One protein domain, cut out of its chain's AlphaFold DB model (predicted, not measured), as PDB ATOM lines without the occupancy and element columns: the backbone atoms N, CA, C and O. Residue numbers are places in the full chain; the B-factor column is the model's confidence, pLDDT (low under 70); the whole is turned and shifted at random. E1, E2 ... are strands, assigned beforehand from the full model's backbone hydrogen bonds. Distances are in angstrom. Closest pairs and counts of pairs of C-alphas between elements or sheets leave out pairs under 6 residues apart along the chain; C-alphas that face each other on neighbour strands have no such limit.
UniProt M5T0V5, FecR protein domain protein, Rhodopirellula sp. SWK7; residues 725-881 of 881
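Overview. This is residues 725 to 881 of the 881 residues of the protein "FecR protein domain protein" of Rhodopirellula sp. SWK7 (UniProt M5T0V5). The chain is wound in stacked turns into a three-sided solenoid, well formed, with strands in line from turn to turn along each side. One wall holds the first part of E1 with E3, E6 and E9, the second holds E2, E5, E8 and E11, and the third holds the last part of E1 with E4, E7 and E10, extended by the hairpin E12 and E13. The printed part has 157 residues with no named helix and thirteen named strands, E1 to E13 in chain order; the class is all strand, though under half of the residues are in named elements. The sheet E9 E6 E3 E1 E4 E7 E10 E13 E12 is mixed, and the sheet E2 E5 E8 E11 is all parallel. The whole is compact, with a radius of gyration of the C-alphas of 14.9 A and spans of 43 by 38 by 31 A.

Along the chain. E1, residues 730 to 742, begins at C-alpha 730 (164.070, 260.740, 153.972), bends by 125 degrees at residue 738 and measures 21.0 A. E2 is residues 745 to 750, E3 754 to 760 with 19.3 A, E4 764 to 769, E5 778 to 781, E6 786 to 791, E7 799 to 801 and E8 813 to 816. E9 is residues 821 to 826 with 17.0 A, E10 833 to 839 with 17.7 A, E11 844 to 846 and E12 860 to 865. E13, residues 875 to 880, ends at C-alpha 880 (156.444, 232.276, 153.434).

Arrangement. The nine-strand sheet is a folded sheet, bent back on itself into two leaves that face each other: E9 E6 E3 face E4 E7 E10 E13 E12, with E1 as the hinge. It is twisted and curled like part of a barrel, its way across turning by 272 degrees. E1 is parallel to E3 over residues 730 to 735, with N 733 and O 756 2.9 A apart, and to E4 over 738 to 741, with N 765 and O 738 2.8 A apart. E3 and E6 are parallel, with N 788 and O 757 at 2.8 A, as are E6 and E9, with N 791 and O 825 at 2.8 A. On the other leaf E4 and E7 are parallel, with N 769 and O 800 at 2.8 A, and so are E7 and E10, with N 799 and O 837 at 2.8 A. E13 is antiparallel to E10, with N 835 and O 878 at 2.8 A, and to E12, its hairpin partner, with N 865 and O 875 at 2.8 A. The two sheets form a sandwich, two sheets face to face, with their strands at 83 degrees. In the second sheet E2 and E5 have N 746 and O 778 at 2.8 A, E5 and E8 have N 815 and O 779 at 2.8 A, and E8 and E11 have N 845 and O 814 at 2.8 A. The closest C-alphas of E2 and E3, Leu 748 and Gly 755, are 4.4 A apart. E1 and E13 are apart.

Size, cuts and confidence. The two C-alphas farthest apart, those of Asp 807 and Glu 829, are 43.9 A apart. The printed part has no cut and ends at Lys 881, the chain's last residue. The links E7 to E8, with 11 residues, and E11 to E12, with 13, are long; in the latter, residues 850 to 851 pair in parallel with residues 821 to 822 of E9. The mean pLDDT of the printed part is 93.0, and residues 805 to 810 are under 70.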
ATOM      1  N   GLY A 725     159.422 260.835 156.597       93.75
ATOM      2  CA  GLY A 725     159.786 261.150 155.214       93.75
ATOM      3  C   GLY A 725     158.804 262.083 154.507       93.75
ATOM      4  O   GLY A 725     158.278 261.740 153.459       93.75
ATOM      5  N   GLU A 726     158.479 263.245 155.077       86.19
ATOM      6  CA  GLU A 726     157.602 264.218 154.397       86.19
ATOM      7  C   GLU A 726     158.414 265.223 153.549       86.19
ATOM      8  O   GLU A 726     159.597 265.418 153.788       86.19
ATOM      9  N   ASN A 727     157.765 265.895 152.590       83.25
ATOM     10  CA  ASN A 727     158.267 267.041 151.804       83.25
ATOM     11  C   ASN A 727     159.677 266.856 151.213       83.25
ATOM     12  O   ASN A 727     160.572 267.647 151.510       83.25
ATOM     13  N   ASP A 728     159.869 265.826 150.392       86.12
ATOM     14  CA  ASP A 728     161.168 265.449 149.808       86.12
ATOM     15  C   ASP A 728     162.234 264.983 150.832       86.12
ATOM     16  O   ASP A 728     163.404 264.831 150.486       86.12
ATOM     17  N   GLY A 729     161.869 264.779 152.102       91.12
ATOM     18  CA  GLY A 729     162.761 264.250 153.136       91.12
ATOM     19  C   GLY A 729     162.812 262.720 153.171       91.12
ATOM     20  O   GLY A 729     161.884 262.040 152.722       91.12
ATOM     21  N   GLU A 730     163.876 262.180 153.768       97.00
ATOM     22  CA  GLU A 730     164.070 260.740 153.972       97.00
ATOM     23  C   GLU A 730     164.012 260.400 155.464       97.00
ATOM     24  O   GLU A 730     164.783 260.918 156.277       97.00
ATOM     25  N   GLY A 731     163.070 259.541 155.852       98.12
ATOM     26  CA  GLY A 731     162.850 259.198 157.255       98.12
ATOM     27  C   GLY A 731     162.769 257.698 157.497       98.12
ATOM     28  O   GLY A 731     162.155 256.968 156.724       98.12
ATOM     29  N   VAL A 732     163.310 257.250 158.628       98.81
ATOM     30  CA  VAL A 732     163.195 255.873 159.112       98.81
ATOM     31  C   VAL A 732     162.752 255.871 160.573       98.81
ATOM     32  O   VAL A 732     163.409 256.442 161.446       98.81
ATOM     33  N   PHE A 733     161.644 255.193 160.855       98.88
ATOM     34  CA  PHE A 733     161.252 254.806 162.207       98.88
ATOM     35  C   PHE A 733     161.390 253.291 162.344       98.88
ATOM     36  O   PHE A 733     160.719 252.553 161.629       98.88
ATOM     37  N   SER A 734     162.213 252.823 163.278       98.81
ATOM     38  CA  SER A 734     162.417 251.399 163.548       98.81
ATOM     39  C   SER A 734     162.011 251.056 164.974       98.81
ATOM     40  O   SER A 734     162.422 251.739 165.911       98.81
ATOM     41  N   ILE A 735     161.283 249.956 165.158       98.81
ATOM     42  CA  ILE A 735     161.001 249.372 166.470       98.81
ATOM     43  C   ILE A 735     161.472 247.918 166.523       98.81
ATOM     44  O   ILE A 735     161.114 247.106 165.672       98.81
ATOM     45  N   SER A 736     162.282 247.589 167.530       98.56
ATOM     46  CA  SER A 736     162.760 246.222 167.786       98.56
ATOM     47  C   SER A 736     162.392 245.692 169.170       98.56
ATOM     48  O   SER A 736     162.491 244.496 169.409       98.56
ATOM     49  N   ASN A 737     162.047 246.577 170.111       98.44
ATOM     50  CA  ASN A 737     161.612 246.253 171.471       98.44
ATOM     51  C   ASN A 737     160.915 247.499 172.072       98.44
ATOM     52  O   ASN A 737     161.065 248.604 171.546       98.44
ATOM     53  N   GLY A 738     160.179 247.343 173.171       98.38
ATOM     54  CA  GLY A 738     159.449 248.405 173.855       98.38
ATOM     55  C   GLY A 738     158.048 248.637 173.295       98.38
ATOM     56  O   GLY A 738     157.499 247.814 172.565       98.38
ATOM     57  N   THR A 739     157.449 249.771 173.654       98.75
ATOM     58  CA  THR A 739     156.071 250.128 173.287       98.75
ATOM     59  C   THR A 739     156.021 251.430 172.492       98.75
ATOM     60  O   THR A 739     156.485 252.460 172.988       98.75
ATOM     61  N   LEU A 740     155.373 251.419 171.322       98.62
ATOM     62  CA  LEU A 740     154.915 252.632 170.637       98.62
ATOM     63  C   LEU A 740     153.416 252.833 170.879       98.62
ATOM     64  O   LEU A 740     152.601 251.950 170.612       98.62
ATOM     65  N   THR A 741     153.046 254.029 171.325       97.62
ATOM     66  CA  THR A 741     151.655 254.462 171.451       97.62
ATOM     67  C   THR A 741     151.479 255.833 170.813       97.62
ATOM     68  O   THR A 741     152.217 256.765 171.136       97.62
ATOM     69  N   THR A 742     150.477 255.992 169.952       95.38
ATOM     70  CA  THR A 742     150.142 257.294 169.356       95.38
ATOM     71  C   THR A 742     148.705 257.709 169.666       95.38
ATOM     72  O   THR A 742     147.838 256.870 169.925       95.38
ATOM     73  N   ARG A 743     148.452 259.022 169.655       89.94
ATOM     74  CA  ARG A 743     147.105 259.591 169.781       89.94
ATOM     75  C   ARG A 743     146.310 259.546 168.486       89.94
ATOM     76  O   ARG A 743     145.104 259.383 168.546       89.94
ATOM     77  N   GLN A 744     146.960 259.786 167.355       89.56
ATOM     78  CA  GLN A 744     146.352 259.717 166.026       89.56
ATOM     79  C   GLN A 744     147.225 258.857 165.106       89.56
ATOM     80  O   GLN A 744     148.038 258.066 165.589       89.56
ATOM     81  N   GLY A 745     147.078 258.997 163.794       92.69
ATOM     82  CA  GLY A 745     147.711 258.141 162.811       92.69
ATOM     83  C   GLY A 745     149.218 258.292 162.629       92.69
ATOM     84  O   GLY A 745     149.899 259.110 163.262       92.69
ATOM     85  N   VAL A 746     149.712 257.485 161.697       96.31
ATOM     86  CA  VAL A 746     151.070 257.487 161.160       96.31
ATOM     87  C   VAL A 746     150.998 257.740 159.655       96.31
ATOM     88  O   VAL A 746     150.184 257.125 158.968       96.31
ATOM     89  N   ILE A 747     151.863 258.622 159.153       95.44
ATOM     90  CA  ILE A 747     152.048 258.854 157.717       95.44
ATOM     91  C   ILE A 747     153.486 258.555 157.291       95.44
ATOM     92  O   ILE A 747     154.438 259.015 157.929       95.44
ATOM     93  N   LEU A 748     153.624 257.808 156.194       97.50
ATOM     94  CA  LEU A 748     154.890 257.519 155.522       97.50
ATOM     95  C   LEU A 748     154.892 258.175 154.143       97.50
ATOM     96  O   LEU A 748     154.078 257.818 153.287       97.50
ATOM     97  N   GLY A 749     155.806 259.115 153.925       91.31
ATOM     98  CA  GLY A 749     155.915 259.823 152.657       91.31
ATOM     99  C   GLY A 749     154.865 260.915 152.470       91.31
ATOM    100  O   GLY A 749     153.694 260.737 152.816       91.31
ATOM    101  N   ARG A 750     155.259 262.036 151.858       83.62
ATOM    102  CA  ARG A 750     154.349 263.036 151.261       83.62
ATOM    103  C   ARG A 750     155.138 263.986 150.365       83.62
ATOM    104  O   ARG A 750     156.256 264.327 150.735       83.62
ATOM    105  N   SER A 751     154.544 264.473 149.270       77.19
ATOM    106  CA  SER A 751     155.181 265.446 148.361       77.19
ATOM    107  C   SER A 751     156.599 264.989 147.978       77.19
ATOM    108  O   SER A 751     157.567 265.604 148.401       77.19
ATOM    109  N   GLU A 752     156.684 263.828 147.317       84.31
ATOM    110  CA  GLU A 752     157.906 263.088 146.921       84.31
ATOM    111  C   GLU A 752     158.842 262.591 148.047       84.31
ATOM    112  O   GLU A 752     159.764 261.824 147.772       84.31
ATOM    113  N   GLY A 753     158.598 262.943 149.314       89.75
ATOM    114  CA  GLY A 753     159.352 262.398 150.450       89.75
ATOM    115  C   GLY A 753     159.130 260.892 150.646       89.75
ATOM    116  O   GLY A 753     158.059 260.366 150.319       89.75
ATOM    117  N   GLN A 754     160.133 260.205 151.200       94.94
ATOM    118  CA  GLN A 754     160.133 258.750 151.383       94.94
ATOM    119  C   GLN A 754     160.289 258.368 152.856       94.94
ATOM    120  O   GLN A 754     161.299 258.662 153.500       94.94
ATOM    121  N   GLY A 755     159.272 257.693 153.390       97.94
ATOM    122  CA  GLY A 755     159.260 257.192 154.760       97.94
ATOM    123  C   GLY A 755     159.398 255.676 154.835       97.94
ATOM    124  O   GLY A 755     158.773 254.953 154.058       97.94
ATOM    125  N   VAL A 756     160.158 255.192 155.816       98.75
ATOM    126  CA  VAL A 756     160.251 253.771 156.162       98.75
ATOM    127  C   VAL A 756     159.780 253.557 157.596       98.75
ATOM    128  O   VAL A 756     160.330 254.141 158.531       98.75
ATOM    129  N   PHE A 757     158.788 252.690 157.784       98.88
ATOM    130  CA  PHE A 757     158.417 252.177 159.101       98.88
ATOM    131  C   PHE A 757     158.854 250.724 159.202       98.88
ATOM    132  O   PHE A 757     158.397 249.882 158.434       98.88
ATOM    133  N   GLN A 758     159.740 250.426 160.141       98.81
ATOM    134  CA  GLN A 758     160.391 249.135 160.257       98.81
ATOM    135  C   GLN A 758     160.028 248.445 161.571       98.81
ATOM    136  O   GLN A 758     160.246 248.995 162.653       98.81
ATOM    137  N   VAL A 759     159.537 247.211 161.481       98.81
ATOM    138  CA  VAL A 759     159.266 246.340 162.630       98.81
ATOM    139  C   VAL A 759     160.251 245.178 162.612       98.81
ATOM    140  O   VAL A 759     160.326 244.423 161.643       98.81
ATOM    141  N   ILE A 760     161.031 245.052 163.683       98.50
ATOM    142  CA  ILE A 760     162.119 244.081 163.802       98.50
ATOM    143  C   ILE A 760     161.752 243.047 164.867       98.50
ATOM    144  O   ILE A 760     161.931 243.281 166.063       98.50
ATOM    145  N   GLY A 761     161.281 241.888 164.419       97.94
ATOM    146  CA  GLY A 761     161.002 240.728 165.253       97.94
ATOM    147  C   GLY A 761     159.767 240.853 166.148       97.94
ATOM    148  O   GLY A 761     158.885 241.704 165.978       97.94
ATOM    149  N   SER A 762     159.700 239.956 167.124       97.69
ATOM    150  CA  SER A 762     158.552 239.737 168.012       97.69
ATOM    151  C   SER A 762     158.736 240.315 169.421       97.69
ATOM    152  O   SER A 762     157.932 240.046 170.310       97.69
ATOM    153  N   GLN A 763     159.809 241.078 169.655       98.31
ATOM    154  CA  GLN A 763     160.202 241.531 170.996       98.31
ATOM    155  C   GLN A 763     159.626 242.895 171.403       98.31
ATOM    156  O   GLN A 763     159.875 243.336 172.521       98.31
ATOM    157  N   ALA A 764     158.894 243.591 170.531       98.38
ATOM    158  CA  ALA A 764     158.178 244.794 170.940       98.38
ATOM    159  C   ALA A 764     156.932 244.411 171.752       98.38
ATOM    160  O   ALA A 764     156.204 243.488 171.402       98.38
ATOM    161  N   ASP A 765     156.677 245.137 172.840       98.12
ATOM    162  CA  ASP A 765     155.545 244.867 173.729       98.12
ATOM    163  C   ASP A 765     154.210 245.216 173.052       98.12
ATOM    164  O   ASP A 765     153.214 244.513 173.223       98.12
ATOM    165  N   ALA A 766     154.182 246.331 172.310       98.06
ATOM    166  CA  ALA A 766     153.026 246.774 171.535       98.06
ATOM    167  C   ALA A 766     153.388 247.875 170.526       98.06
ATOM    168  O   ALA A 766     154.205 248.760 170.799       98.06
ATOM    169  N   ILE A 767     152.689 247.873 169.388       98.62
ATOM    170  CA  ILE A 767     152.678 248.966 168.410       98.62
ATOM    171  C   ILE A 767     151.223 249.393 168.218       98.62
ATOM    172  O   ILE A 767     150.497 248.814 167.415       98.62
ATOM    173  N   ALA A 768     150.777 250.378 168.998       97.00
ATOM    174  CA  ALA A 768     149.369 250.751 169.088       97.00
ATOM    175  C   ALA A 768     149.136 252.179 168.580       97.00
ATOM    176  O   ALA A 768     149.332 253.165 169.302       97.00
ATOM    177  N   ILE A 769     148.681 252.284 167.334       95.94
ATOM    178  CA  ILE A 769     148.403 253.548 166.657       95.94
ATOM    179  C   ILE A 769     146.976 253.989 166.984       95.94
ATOM    180  O   ILE A 769     146.043 253.199 166.859       95.94
ATOM    181  N   GLY A 770     146.817 255.232 167.442       90.75
ATOM    182  CA  GLY A 770     145.516 255.791 167.818       90.75
ATOM    183  C   GLY A 770     144.889 255.150 169.052       90.75
ATOM    184  O   GLY A 770     143.680 255.016 169.132       90.75
ATOM    185  N   SER A 771     145.697 254.687 170.006       88.25
ATOM    186  CA  SER A 771     145.197 254.060 171.243       88.25
ATOM    187  C   SER A 771     145.223 254.998 172.453       88.25
ATOM    188  O   SER A 771     144.771 254.633 173.541       88.25
ATOM    189  N   PHE A 772     145.756 256.214 172.294       85.00
ATOM    190  CA  PHE A 772     145.848 257.194 173.371       85.00
ATOM    191  C   PHE A 772     144.875 258.358 173.198       85.00
ATOM    192  O   PHE A 772     144.974 259.145 172.264       85.00
ATOM    193  N   GLY A 773     144.005 258.564 174.186       82.75
ATOM    194  CA  GLY A 773     143.038 259.657 174.173       82.75
ATOM    195  C   GLY A 773     141.732 259.240 173.506       82.75
ATOM    196  O   GLY A 773     141.204 258.185 173.823       82.75
ATOM    197  N   SER A 774     141.185 260.109 172.661       74.50
ATOM    198  CA  SER A 774     139.829 259.989 172.102       74.50
ATOM    199  C   SER A 774     139.810 260.217 170.588       74.50
ATOM    200  O   SER A 774     138.918 260.887 170.075       74.50
ATOM    201  N   LYS A 775     140.904 259.886 169.905       80.62
ATOM    202  CA  LYS A 775     141.033 260.077 168.463       80.62
ATOM    203  C   LYS A 775     141.512 258.774 167.865       80.62
ATOM    204  O   LYS A 775     142.387 258.140 168.449       80.62
ATOM    205  N   ASP A 776     140.943 258.427 166.726       83.00
ATOM    206  CA  ASP A 776     141.261 257.167 166.083       83.00
ATOM    207  C   ASP A 776     142.629 257.201 165.421       83.00
ATOM    208  O   ASP A 776     143.191 258.254 165.089       83.00
ATOM    209  N   GLY A 777     143.169 256.003 165.260       88.50
ATOM    210  CA  GLY A 777     144.355 255.760 164.475       88.50
ATOM    211  C   GLY A 777     144.074 255.961 162.998       88.50
ATOM    212  O   GLY A 777     142.936 256.009 162.543       88.50
ATOM    213  N   GLU A 778     145.148 256.064 162.240       92.38
ATOM    214  CA  GLU A 778     145.110 256.054 160.787       92.38
ATOM    215  C   GLU A 778     146.478 255.581 160.307       92.38
ATOM    216  O   GLU A 778     147.503 255.889 160.926       92.38
ATOM    217  N   TRP A 779     146.500 254.816 159.229       96.88
ATOM    218  CA  TRP A 779     147.724 254.480 158.525       96.88
ATOM    219  C   TRP A 779     147.651 255.038 157.116       96.88
ATOM    220  O   TRP A 779     146.715 254.735 156.379       96.88
ATOM    221  N   TYR A 780     148.656 255.816 156.732       95.81
ATOM    222  CA  TYR A 780     148.773 256.326 155.376       95.81
ATOM    223  C   TYR A 780     150.179 256.086 154.844       95.81
ATOM    224  O   TYR A 780     151.162 256.565 155.413       95.81
ATOM    225  N   GLN A 781     150.273 255.378 153.724       97.69
ATOM    226  CA  GLN A 781     151.534 255.106 153.052       97.69
ATOM    227  C   GLN A 781     151.493 255.634 151.619       97.69
ATOM    228  O   GLN A 781     150.677 255.207 150.804       97.69
ATOM    229  N   SER A 782     152.379 256.588 151.329       95.75
ATOM    230  CA  SER A 782     152.544 257.183 150.005       95.75
ATOM    231  C   SER A 782     153.349 256.284 149.063       95.75
ATOM    232  O   SER A 782     154.081 255.384 149.484       95.75
ATOM    233  N   SER A 783     153.278 256.592 147.766       94.94
ATOM    234  CA  SER A 783     154.117 255.971 146.736       94.94
ATOM    235  C   SER A 783     155.607 256.031 147.096       94.94
ATOM    236  O   SER A 783     156.088 257.047 147.600       94.94
ATOM    237  N   GLY A 784     156.331 254.929 146.880       94.38
ATOM    238  CA  GLY A 784     157.762 254.809 147.183       94.38
ATOM    239  C   GLY A 784     158.106 254.650 148.671       94.38
ATOM    240  O   GLY A 784     159.207 254.203 148.982       94.38
ATOM    241  N   SER A 785     157.179 254.945 149.587       98.19
ATOM    242  CA  SER A 785     157.365 254.706 151.023       98.19
ATOM    243  C   SER A 785     157.141 253.238 151.379       98.19
ATOM    244  O   SER A 785     156.430 252.514 150.672       98.19
ATOM    245  N   MET A 786     157.755 252.789 152.475       98.50
ATOM    246  CA  MET A 786     157.932 251.369 152.771       98.50
ATOM    247  C   MET A 786     157.515 250.989 154.194       98.50
ATOM    248  O   MET A 786     157.957 251.590 155.172       98.50
ATOM    249  N   LEU A 787     156.738 249.913 154.301       98.81
ATOM    250  CA  LEU A 787     156.619 249.119 155.519       98.81
ATOM    251  C   LEU A 787     157.650 247.982 155.440       98.81
ATOM    252  O   LEU A 787     157.566 247.147 154.543       98.81
ATOM    253  N   ASP A 788     158.640 247.970 156.335       98.75
ATOM    254  CA  ASP A 788     159.700 246.953 156.392       98.75
ATOM    255  C   ASP A 788     159.471 246.001 157.575       98.75
ATOM    256  O   ASP A 788     159.495 246.404 158.738       98.75
ATOM    257  N   VAL A 789     159.244 244.725 157.276       98.38
ATOM    258  CA  VAL A 789     158.897 243.690 158.247       98.38
ATOM    259  C   VAL A 789     160.005 242.654 158.307       98.38
ATOM    260  O   VAL A 789     160.280 241.964 157.325       98.38
ATOM    261  N   ARG A 790     160.614 242.488 159.482       98.00
ATOM    262  CA  ARG A 790     161.692 241.512 159.675       98.00
ATOM    263  C   ARG A 790     161.294 240.462 160.700       98.00
ATOM    264  O   ARG A 790     161.152 240.779 161.877       98.00
ATOM    265  N   ILE A 791     161.110 239.225 160.251       97.88
ATOM    266  CA  ILE A 791     160.552 238.118 161.035       97.88
ATOM    267  C   ILE A 791     161.671 237.373 161.776       97.88
ATOM    268  O   ILE A 791     162.673 236.988 161.165       97.88
ATOM    269  N   ASP A 792     161.510 237.173 163.086       97.06
ATOM    270  CA  ASP A 792     162.395 236.347 163.919       97.06
ATOM    271  C   ASP A 792     161.777 234.976 164.253       97.06
ATOM    272  O   ASP A 792     160.702 234.619 163.775       97.06
ATOM    273  N   ASP A 793     162.454 234.180 165.085       95.19
ATOM    274  CA  ASP A 793     161.982 232.858 165.535       95.19
ATOM    275  C   ASP A 793     160.653 232.903 166.311       95.19
ATOM    276  O   ASP A 793     159.944 231.898 166.389       95.19
ATOM    277  N   GLY A 794     160.308 234.054 166.896       94.25
ATOM    278  CA  GLY A 794     159.025 234.301 167.554       94.25
ATOM    279  C   GLY A 794     157.976 234.938 166.638       94.25
ATOM    280  O   GLY A 794     156.830 235.102 167.058       94.25
ATOM    281  N   GLY A 795     158.333 235.272 165.394       96.69
ATOM    282  CA  GLY A 795     157.470 235.910 164.410       96.69
ATOM    283  C   GLY A 795     157.704 237.418 164.297       96.69
ATOM    284  O   GLY A 795     158.822 237.886 164.082       96.69
ATOM    285  N   ILE A 796     156.620 238.184 164.394       98.00
ATOM    286  CA  ILE A 796     156.611 239.643 164.268       98.00
ATOM    287  C   ILE A 796     155.613 240.232 165.262       98.00
ATOM    288  O   ILE A 796     154.592 239.613 165.559       98.00
ATOM    289  N   THR A 797     155.898 241.428 165.767       98.62
ATOM    290  CA  THR A 797     154.930 242.204 166.554       98.62
ATOM    291  C   THR A 797     153.935 242.894 165.613       98.62
ATOM    292  O   THR A 797     154.368 243.738 164.826       98.62
ATOM    293  N   PRO A 798     152.623 242.599 165.671       98.19
ATOM    294  CA  PRO A 798     151.656 243.237 164.781       98.19
ATOM    295  C   PRO A 798     151.451 244.723 165.107       98.19
ATOM    296  O   PRO A 798     151.403 245.121 166.274       98.19
ATOM    297  N   ILE A 799     151.259 245.536 164.070       98.75
ATOM    298  CA  ILE A 799     150.821 246.930 164.175       98.75
ATOM    299  C   ILE A 799     149.303 246.964 164.380       98.75
ATOM    300  O   ILE A 799     148.553 246.402 163.589       98.75
ATOM    301  N   GLN A 800     148.830 247.655 165.414       97.75
ATOM    302  CA  GLN A 800     147.404 247.789 165.713       97.75
ATOM    303  C   GLN A 800     146.926 249.212 165.425       97.75
ATOM    304  O   GLN A 800     147.324 250.146 166.125       97.75
ATOM    305  N   ILE A 801     146.048 249.378 164.434       95.69
ATOM    306  CA  ILE A 801     145.351 250.640 164.162       95.69
ATOM    307  C   ILE A 801     144.032 250.627 164.936       95.69
ATOM    308  O   ILE A 801     143.128 249.843 164.643       95.69
ATOM    309  N   ASN A 802     143.946 251.453 165.975       89.94
ATOM    310  CA  ASN A 802     142.847 251.420 166.933       89.94
ATOM    311  C   ASN A 802     141.809 252.507 166.660       89.94
ATOM    312  O   ASN A 802     142.142 253.628 166.297       89.94
ATOM    313  N   GLU A 803     140.556 252.163 166.925       82.69
ATOM    314  CA  GLU A 803     139.437 253.088 167.092       82.69
ATOM    315  C   GLU A 803     139.312 253.374 168.596       82.69
ATOM    316  O   GLU A 803     139.141 252.438 169.393       82.69
ATOM    317  N   ALA A 804     139.511 254.629 168.997       72.38
ATOM    318  CA  ALA A 804     139.699 255.019 170.392       72.38
ATOM    319  C   ALA A 804     138.401 255.441 171.082       72.38
ATOM    320  O   ALA A 804     138.261 255.229 172.289       72.38
ATOM    321  N   ASP A 805     137.477 256.071 170.355       67.50
ATOM    322  CA  ASP A 805     136.195 256.534 170.897       67.50
ATOM    323  C   ASP A 805     135.063 255.506 170.734       67.50
ATOM    324  O   ASP A 805     134.097 255.556 171.502       67.50
ATOM    325  N   GLY A 806     135.234 254.517 169.848       60.91
ATOM    326  CA  GLY A 806     134.317 253.388 169.677       60.91
ATOM    327  C   GLY A 806     132.923 253.828 169.239       60.91
ATOM    328  O   GLY A 806     131.932 253.183 169.604       60.91
ATOM    329  N   ASP A 807     132.843 254.967 168.551       61.44
ATOM    330  CA  ASP A 807     131.594 255.563 168.100       61.44
ATOM    331  C   ASP A 807     131.096 254.975 166.766       61.44
ATOM    332  O   ASP A 807     129.951 255.235 166.379       61.44
ATOM    333  N   GLY A 808     131.897 254.117 166.119       55.22
ATOM    334  CA  GLY A 808     131.580 253.478 164.848       55.22
ATOM    335  C   GLY A 808     131.622 254.431 163.650       55.22
ATOM    336  O   GLY A 808     130.968 254.138 162.646       55.22
ATOM    337  N   SER A 809     132.302 255.578 163.762       54.69
ATOM    338  CA  SER A 809     132.535 256.527 162.663       54.69
ATOM    339  C   SER A 809     133.782 256.175 161.824       54.69
ATOM    340  O   SER A 809     134.495 255.227 162.139       54.69
ATOM    341  N   ASP A 810     134.015 256.901 160.715       58.91
ATOM    342  CA  ASP A 810     135.109 256.698 159.737       58.91
ATOM    343  C   ASP A 810     136.520 256.937 160.344       58.91
ATOM    344  O   ASP A 810     137.214 257.909 160.013       58.91
ATOM    345  N   GLY A 811     136.952 256.061 161.250       71.19
ATOM    346  CA  GLY A 811     138.229 256.105 161.965       71.19
ATOM    347  C   GLY A 811     138.979 254.772 161.904       71.19
ATOM    348  O   GLY A 811     138.428 253.749 161.519       71.19
ATOM    349  N   ALA A 812     140.265 254.760 162.269       85.25
ATOM    350  CA  ALA A 812     141.125 253.568 162.202       85.25
ATOM    351  C   ALA A 812     141.360 253.017 160.781       85.25
ATOM    352  O   ALA A 812     141.594 251.819 160.616       85.25
ATOM    353  N   ASN A 813     141.322 253.891 159.770       91.62
ATOM    354  CA  ASN A 813     141.488 253.533 158.359       91.62
ATOM    355  C   ASN A 813     142.946 253.226 157.992       91.62
ATOM    356  O   ASN A 813     143.887 253.779 158.574       91.62
ATOM    357  N   VAL A 814     143.122 252.391 156.968       96.69
ATOM    358  CA  VAL A 814     144.420 252.048 156.380       96.69
ATOM    359  C   VAL A 814     144.408 252.384 154.897       96.69
ATOM    360  O   VAL A 814     143.578 251.882 154.147       96.69
ATOM    361  N   THR A 815     145.351 253.220 154.466       96.81
ATOM    362  CA  THR A 815     145.520 253.618 153.068       96.81
ATOM    363  C   THR A 815     146.908 253.249 152.556       96.81
ATOM    364  O   THR A 815     147.919 253.691 153.108       96.81
ATOM    365  N   PHE A 816     146.947 252.492 151.460       98.19
ATOM    366  CA  PHE A 816     148.150 252.243 150.668       98.19
ATOM    367  C   PHE A 816     147.968 252.875 149.288       98.19
ATOM    368  O   PHE A 816     147.184 252.388 148.476       98.19
ATOM    369  N   CYS A 817     148.690 253.957 149.004       96.44
ATOM    370  CA  CYS A 817     148.661 254.583 147.683       96.44
ATOM    371  C   CYS A 817     149.325 253.692 146.627       96.44
ATOM    372  O   CYS A 817     150.194 252.869 146.941       96.44
ATOM    373  N   ALA A 818     149.004 253.930 145.355       96.06
ATOM    374  CA  ALA A 818     149.665 253.261 144.242       96.06
ATOM    375  C   ALA A 818     151.198 253.430 144.312       96.06
ATOM    376  O   ALA A 818     151.718 254.550 144.320       96.06
ATOM    377  N   GLY A 819     151.929 252.311 144.342       95.12
ATOM    378  CA  GLY A 819     153.393 252.299 144.450       95.12
ATOM    379  C   GLY A 819     153.939 252.196 145.878       95.12
ATOM    380  O   GLY A 819     155.157 252.240 146.050       95.12
ATOM    381  N   SER A 820     153.076 252.044 146.886       97.88
ATOM    382  CA  SER A 820     153.472 251.713 148.263       97.88
ATOM    383  C   SER A 820     154.208 250.373 148.326       97.88
ATOM    384  O   SER A 820     153.804 249.412 147.668       97.88
ATOM    385  N   LEU A 821     155.277 250.292 149.124       98.62
ATOM    386  CA  LEU A 821     156.143 249.115 149.207       98.62
ATOM    387  C   LEU A 821     156.001 248.352 150.532       98.62
ATOM    388  O   LEU A 821     155.963 248.938 151.613       98.62
ATOM    389  N   LEU A 822     156.011 247.026 150.447       98.69
ATOM    390  CA  LEU A 822     156.129 246.105 151.573       98.69
ATOM    391  C   LEU A 822     157.442 245.325 151.437       98.69
ATOM    392  O   LEU A 822     157.600 244.547 150.497       98.69
ATOM    393  N   ASN A 823     158.384 245.515 152.356       98.62
ATOM    394  CA  ASN A 823     159.554 244.647 152.466       98.62
ATOM    395  C   ASN A 823     159.308 243.574 153.528       98.62
ATOM    396  O   ASN A 823     158.768 243.871 154.593       98.62
ATOM    397  N   VAL A 824     159.704 242.336 153.232       98.00
ATOM    398  CA  VAL A 824     159.614 241.208 154.165       98.00
ATOM    399  C   VAL A 824     160.907 240.406 154.108       98.00
ATOM    400  O   VAL A 824     161.348 240.009 153.029       98.00
ATOM    401  N   GLU A 825     161.514 240.164 155.266       97.00
ATOM    402  CA  GLU A 825     162.782 239.438 155.395       97.00
ATOM    403  C   GLU A 825     162.807 238.591 156.680       97.00
ATOM    404  O   GLU A 825     162.155 238.928 157.667       97.00
ATOM    405  N   PHE A 826     163.581 237.503 156.701       96.94
ATOM    406  CA  PHE A 826     163.909 236.782 157.937       96.94
ATOM    407  C   PHE A 826     165.175 237.360 158.585       96.94
ATOM    408  O   PHE A 826     166.189 237.531 157.917       96.94
ATOM    409  N   LEU A 827     165.158 237.601 159.900       93.38
ATOM    410  CA  LEU A 827     166.355 237.997 160.667       93.38
ATOM    411  C   LEU A 827     167.325 236.829 160.911       93.38
ATOM    412  O   LEU A 827     168.483 237.051 161.266       93.38
ATOM    413  N   GLY A 828     166.839 235.597 160.756       88.94
ATOM    414  CA  GLY A 828     167.567 234.359 161.008       88.94
ATOM    415  C   GLY A 828     167.365 233.335 159.894       88.94
ATOM    416  O   GLY A 828     167.375 233.669 158.710       88.94
ATOM    417  N   GLU A 829     167.213 232.066 160.272       88.94
ATOM    418  CA  GLU A 829     166.937 231.002 159.306       88.94
ATOM    419  C   GLU A 829     165.565 231.199 158.647       88.94
ATOM    420  O   GLU A 829     164.627 231.697 159.270       88.94
ATOM    421  N   SER A 830     165.440 230.803 157.378       90.19
ATOM    422  CA  SER A 830     164.163 230.862 156.666       90.19
ATOM    423  C   SER A 830     163.136 229.926 157.294       90.19
ATOM    424  O   SER A 830     163.457 228.798 157.673       90.19
ATOM    425  N   GLN A 831     161.886 230.377 157.352       92.38
ATOM    426  CA  GLN A 831     160.780 229.637 157.955       92.38
ATOM    427  C   GLN A 831     159.608 229.524 156.974       92.38
ATOM    428  O   GLN A 831     159.430 230.376 156.108       92.38
ATOM    429  N   THR A 832     158.773 228.500 157.145       95.38
ATOM    430  CA  THR A 832     157.458 228.410 156.491       95.38
ATOM    431  C   THR A 832     156.398 228.808 157.510       95.38
ATOM    432  O   THR A 832     156.380 228.276 158.622       95.38
ATOM    433  N   GLY A 833     155.493 229.710 157.144       96.31
ATOM    434  CA  GLY A 833     154.471 230.195 158.069       96.31
ATOM    435  C   GLY A 833     153.696 231.392 157.540       96.31
ATOM    436  O   GLY A 833     153.970 231.886 156.447       96.31
ATOM    437  N   SER A 834     152.730 231.842 158.338       97.62
ATOM    438  CA  SER A 834     151.938 233.045 158.091       97.62
ATOM    439  C   SER A 834     151.943 233.922 159.336       97.62
ATOM    440  O   SER A 834     151.781 233.412 160.446       97.62
ATOM    441  N   TRP A 835     152.095 235.229 159.148       98.25
ATOM    442  CA  TRP A 835     152.212 236.202 160.229       98.25
ATOM    443  C   TRP A 835     151.355 237.430 159.943       98.25
ATOM    444  O   TRP A 835     151.395 237.984 158.842       98.25
ATOM    445  N   ASP A 836     150.595 237.856 160.948       98.31
ATOM    446  CA  ASP A 836     149.793 239.077 160.890       98.31
ATOM    447  C   ASP A 836     150.701 240.272 161.168       98.31
ATOM    448  O   ASP A 836     151.295 240.385 162.239       98.31
ATOM    449  N   VAL A 837     150.845 241.147 160.176       98.44
ATOM    450  CA  VAL A 837     151.740 242.310 160.232       98.44
ATOM    451  C   VAL A 837     151.012 243.524 160.780       98.44
ATOM    452  O   VAL A 837     151.580 244.295 161.550       98.44
ATOM    453  N   MET A 838     149.761 243.715 160.372       98.62
ATOM    454  CA  MET A 838     148.957 244.864 160.761       98.62
ATOM    455  C   MET A 838     147.492 244.466 160.860       98.62
ATOM    456  O   MET A 838     147.006 243.724 160.012       98.62
ATOM    457  N   THR A 839     146.801 244.992 161.865       97.50
ATOM    458  CA  THR A 839     145.356 244.845 162.061       97.50
ATOM    459  C   THR A 839     144.718 246.217 162.236       97.50
ATOM    460  O   THR A 839     145.297 247.068 162.922       97.50
ATOM    461  N   TRP A 840     143.523 246.428 161.694       95.00
ATOM    462  CA  TRP A 840     142.778 247.684 161.808       95.00
ATOM    463  C   TRP A 840     141.284 247.442 162.046       95.00
ATOM    464  O   TRP A 840     140.797 246.320 161.942       95.00
ATOM    465  N   LYS A 841     140.564 248.504 162.423       88.50
ATOM    466  CA  LYS A 841     139.109 248.464 162.653       88.50
ATOM    467  C   LYS A 841     138.290 249.238 161.621       88.50
ATOM    468  O   LYS A 841     137.107 248.946 161.487       88.50
ATOM    469  N   GLY A 842     138.904 250.205 160.939       89.19
ATOM    470  CA  GLY A 842     138.256 251.019 159.916       89.19
ATOM    471  C   GLY A 842     138.273 250.372 158.532       89.19
ATOM    472  O   GLY A 842     138.366 249.152 158.389       89.19
ATOM    473  N   ASP A 843     138.236 251.214 157.505       90.56
ATOM    474  CA  ASP A 843     138.259 250.792 156.109       90.56
ATOM    475  C   ASP A 843     139.685 250.625 155.566       90.56
ATOM    476  O   ASP A 843     140.617 251.356 155.918       90.56
ATOM    477  N   LEU A 844     139.828 249.676 154.636       95.31
ATOM    478  CA  LEU A 844     141.021 249.507 153.811       95.31
ATOM    479  C   LEU A 844     140.828 250.209 152.460       95.31
ATOM    480  O   LEU A 844     139.984 249.799 151.661       95.31
ATOM    481  N   ASN A 845     141.670 251.200 152.174       96.00
ATOM    482  CA  ASN A 845     141.830 251.791 150.849       96.00
ATOM    483  C   ASN A 845     143.181 251.376 150.245       96.00
ATOM    484  O   ASN A 845     144.205 252.023 150.471       96.00
ATOM    485  N   ASP A 846     143.190 250.276 149.494       96.62
ATOM    486  CA  ASP A 846     144.373 249.807 148.770       96.62
ATOM    487  C   ASP A 846     144.313 250.211 147.291       96.62
ATOM    488  O   ASP A 846     143.470 249.737 146.527       96.62
ATOM    489  N   GLU A 847     145.239 251.074 146.878       96.00
ATOM    490  CA  GLU A 847     145.428 251.503 145.490       96.00
ATOM    491  C   GLU A 847     146.595 250.771 144.800       96.00
ATOM    492  O   GLU A 847     146.925 251.077 143.649       96.00
ATOM    493  N   GLY A 848     147.232 249.810 145.479       91.62
ATOM    494  CA  GLY A 848     148.292 248.978 144.911       91.62
ATOM    495  C   GLY A 848     149.528 248.867 145.796       91.62
ATOM    496  O   GLY A 848     150.630 249.203 145.346       91.62
ATOM    497  N   LEU A 849     149.358 248.373 147.025       97.75
ATOM    498  CA  LEU A 849     150.460 247.838 147.819       97.75
ATOM    499  C   LEU A 849     151.155 246.720 147.031       97.75
ATOM    500  O   LEU A 849     150.518 245.830 146.468       97.75
ATOM    501  N   GLN A 850     152.481 246.753 146.999       98.00
ATOM    502  CA  GLN A 850     153.287 245.746 146.320       98.00
ATOM    503  C   GLN A 850     154.526 245.417 147.138       98.00
ATOM    504  O   GLN A 850     154.966 246.195 147.982       98.00
ATOM    505  N   PHE A 851     155.128 244.267 146.862       98.50
ATOM    506  CA  PHE A 851     156.421 243.956 147.442       98.50
ATOM    507  C   PHE A 851     157.496 244.952 146.992       98.50
ATOM    508  O   PHE A 851     157.511 245.408 145.845       98.50
ATOM    509  N   ALA A 852     158.425 245.262 147.895       97.44
ATOM    510  CA  ALA A 852     159.653 245.952 147.539       97.44
ATOM    511  C   ALA A 852     160.431 245.121 146.494       97.44
ATOM    512  O   ALA A 852     160.396 243.889 146.554       97.44
ATOM    513  N   PRO A 853     161.183 245.749 145.567       95.62
ATOM    514  CA  PRO A 853     161.903 245.032 144.506       95.62
ATOM    515  C   PRO A 853     162.902 243.972 144.994       95.62
ATOM    516  O   PRO A 853     163.348 243.134 144.216       95.62
ATOM    517  N   THR A 854     163.292 244.042 146.266       93.88
ATOM    518  CA  THR A 854     164.215 243.125 146.939       93.88
ATOM    519  C   THR A 854     163.559 241.838 147.433       93.88
ATOM    520  O   THR A 854     164.281 240.901 147.769       93.88
ATOM    521  N   VAL A 855     162.228 241.769 147.498       97.19
ATOM    522  CA  VAL A 855     161.512 240.602 148.025       97.19
ATOM    523  C   VAL A 855     161.346 239.547 146.935       97.19
ATOM    524  O   VAL A 855     160.848 239.823 145.845       97.19
ATOM    525  N   ASP A 856     161.723 238.312 147.260       95.62
ATOM    526  CA  ASP A 856     161.485 237.156 146.403       95.62
ATOM    527  C   ASP A 856     160.015 236.709 146.495       95.62
ATOM    528  O   ASP A 856     159.591 236.089 147.476       95.62
ATOM    529  N   SER A 857     159.231 237.019 145.460       93.94
ATOM    530  CA  SER A 857     157.813 236.651 145.364       93.94
ATOM    531  C   SER A 857     157.563 235.152 145.143       93.94
ATOM    532  O   SER A 857     156.413 234.714 145.215       93.94
ATOM    533  N   ASP A 858     158.600 234.357 144.854       94.19
ATOM    534  CA  ASP A 858     158.471 232.896 144.820       94.19
ATOM    535  C   ASP A 858     158.442 232.313 146.243       94.19
ATOM    536  O   ASP A 858     157.793 231.288 146.482       94.19
ATOM    537  N   VAL A 859     159.088 232.995 147.196       95.25
ATOM    538  CA  VAL A 859     159.109 232.641 148.624       95.25
ATOM    539  C   VAL A 859     157.933 233.274 149.360       95.25
ATOM    540  O   VAL A 859     157.242 232.597 150.127       95.25
ATOM    541  N   TRP A 860     157.691 234.562 149.115       98.00
ATOM    542  CA  TRP A 860     156.743 235.366 149.875       98.00
ATOM    543  C   TRP A 860     155.448 235.646 149.118       98.00
ATOM    544  O   TRP A 860     155.418 235.900 147.917       98.00
ATOM    545  N   SER A 861     154.355 235.674 149.869       98.00
ATOM    546  CA  SER A 861     153.061 236.204 149.441       98.00
ATOM    547  C   SER A 861     152.449 237.026 150.570       98.00
ATOM    548  O   SER A 861     152.767 236.789 151.734       98.00
ATOM    549  N   PHE A 862     151.584 237.981 150.246       98.25
ATOM    550  CA  PHE A 862     150.780 238.688 151.238       98.25
ATOM    551  C   PHE A 862     149.315 238.712 150.810       98.25
ATOM    552  O   PHE A 862     149.002 238.574 149.625       98.25
ATOM    553  N   GLU A 863     148.429 238.864 151.781       97.88
ATOM    554  CA  GLU A 863     146.995 239.000 151.566       97.88
ATOM    555  C   GLU A 863     146.390 239.976 152.575       97.88
ATOM    556  O   GLU A 863     146.914 240.167 153.676       97.88
ATOM    557  N   PHE A 864     145.256 240.559 152.194       98.06
ATOM    558  CA  PHE A 864     144.345 241.191 153.133       98.06
ATOM    559  C   PHE A 864     143.291 240.160 153.535       98.06
ATOM    560  O   PHE A 864     142.636 239.580 152.668       98.06
ATOM    561  N   ALA A 865     143.171 239.897 154.833       96.56
ATOM    562  CA  ALA A 865     142.277 238.895 155.394       96.56
ATOM    563  C   ALA A 865     141.186 239.549 156.253       96.56
ATOM    564  O   ALA A 865     141.417 240.580 156.878       96.56
ATOM    565  N   ASP A 866     140.012 238.915 156.294       94.94
ATOM    566  CA  ASP A 866     138.937 239.185 157.255       94.94
ATOM    567  C   ASP A 866     139.062 238.165 158.395       94.94
ATOM    568  O   ASP A 866     138.585 237.027 158.305       94.94
ATOM    569  N   THR A 867     139.813 238.527 159.433       93.06
ATOM    570  CA  THR A 867     140.111 237.626 160.553       93.06
ATOM    571  C   THR A 867     139.023 237.637 161.624       93.06
ATOM    572  O   THR A 867     138.837 236.623 162.310       93.06
ATOM    573  N   ASN A 868     138.266 238.730 161.742       87.56
ATOM    574  CA  ASN A 868     137.168 238.876 162.695       87.56
ATOM    575  C   ASN A 868     135.788 238.442 162.150       87.56
ATOM    576  O   ASN A 868     134.830 238.392 162.924       87.56
ATOM    577  N   GLN A 869     135.696 238.059 160.870       88.19
ATOM    578  CA  GLN A 869     134.471 237.633 160.177       88.19
ATOM    579  C   GLN A 869     133.401 238.734 160.098       88.19
ATOM    580  O   GLN A 869     132.198 238.450 160.135       88.19
ATOM    581  N   SER A 870     133.826 239.991 160.012       84.62
ATOM    582  CA  SER A 870     132.941 241.155 159.871       84.62
ATOM    583  C   SER A 870     132.396 241.316 158.451       84.62
ATOM    584  O   SER A 870     131.374 241.979 158.260       84.62
ATOM    585  N   GLY A 871     133.034 240.686 157.462       86.44
ATOM    586  CA  GLY A 871     132.762 240.881 156.041       86.44
ATOM    587  C   GLY A 871     133.608 241.981 155.394       86.44
ATOM    588  O   GLY A 871     133.486 242.180 154.183       86.44
ATOM    589  N   THR A 872     134.463 242.666 156.155       88.56
ATOM    590  CA  THR A 872     135.473 243.608 155.654       88.56
ATOM    591  C   THR A 872     136.874 243.095 155.979       88.56
ATOM    592  O   THR A 872     137.079 242.355 156.937       88.56
ATOM    593  N   MET A 873     137.853 243.440 155.138       94.69
ATOM    594  CA  MET A 873     139.246 243.072 155.405       94.69
ATOM    595  C   MET A 873     139.765 243.897 156.581       94.69
ATOM    596  O   MET A 873     139.594 245.115 156.582       94.69
ATOM    597  N   ASP A 874     140.409 243.237 157.542       94.56
ATOM    598  CA  ASP A 874     140.844 243.833 158.812       94.56
ATOM    599  C   ASP A 874     142.324 243.579 159.137       94.56
ATOM    600  O   ASP A 874     142.836 244.089 160.135       94.56
ATOM    601  N   THR A 875     143.011 242.773 158.318       98.00
ATOM    602  CA  THR A 875     144.368 242.298 158.600       98.00
ATOM    603  C   THR A 875     145.225 242.229 157.343       98.00
ATOM    604  O   THR A 875     144.811 241.662 156.336       98.00
ATOM    605  N   LEU A 876     146.460 242.730 157.417       98.62
ATOM    606  CA  LEU A 876     147.528 242.469 156.451       98.62
ATOM    607  C   LEU A 876     148.362 241.291 156.959       98.62
ATOM    608  O   LEU A 876     149.006 241.381 158.009       98.62
ATOM    609  N   ARG A 877     148.378 240.200 156.192       98.56
ATOM    610  CA  ARG A 877     149.092 238.961 156.513       98.56
ATOM    611  C   ARG A 877     150.161 238.672 155.472       98.56
ATOM    612  O   ARG A 877     149.894 238.728 154.275       98.56
ATOM    613  N   VAL A 878     151.351 238.285 155.924       98.38
ATOM    614  CA  VAL A 878     152.439 237.788 155.063       98.38
ATOM    615  C   VAL A 878     152.630 236.292 155.273       98.38
ATOM    616  O   VAL A 878     152.434 235.784 156.374       98.38
ATOM    617  N   THR A 879     152.993 235.570 154.217       98.06
ATOM    618  CA  THR A 879     153.187 234.115 154.224       98.06
ATOM    619  C   THR A 879     154.447 233.743 153.454       98.06
ATOM    620  O   THR A 879     154.596 234.152 152.301       98.06
ATOM    621  N   ALA A 880     155.302 232.928 154.072       97.38
ATOM    622  CA  ALA A 880     156.444 232.276 153.434       97.38
ATOM    623  C   ALA A 880     156.133 230.795 153.189       97.38
ATOM    624  O   ALA A 880     155.601 230.121 154.079       97.38
ATOM    625  N   LYS A 881     156.444 230.306 151.984       90.69
ATOM    626  CA  LYS A 881     156.166 228.929 151.541       90.69
ATOM    627  C   LYS A 881     157.303 227.959 151.831       90.69
ATOM    628  O   LYS A 881     158.473 228.328 151.614       90.69
TER     629      LYS A 881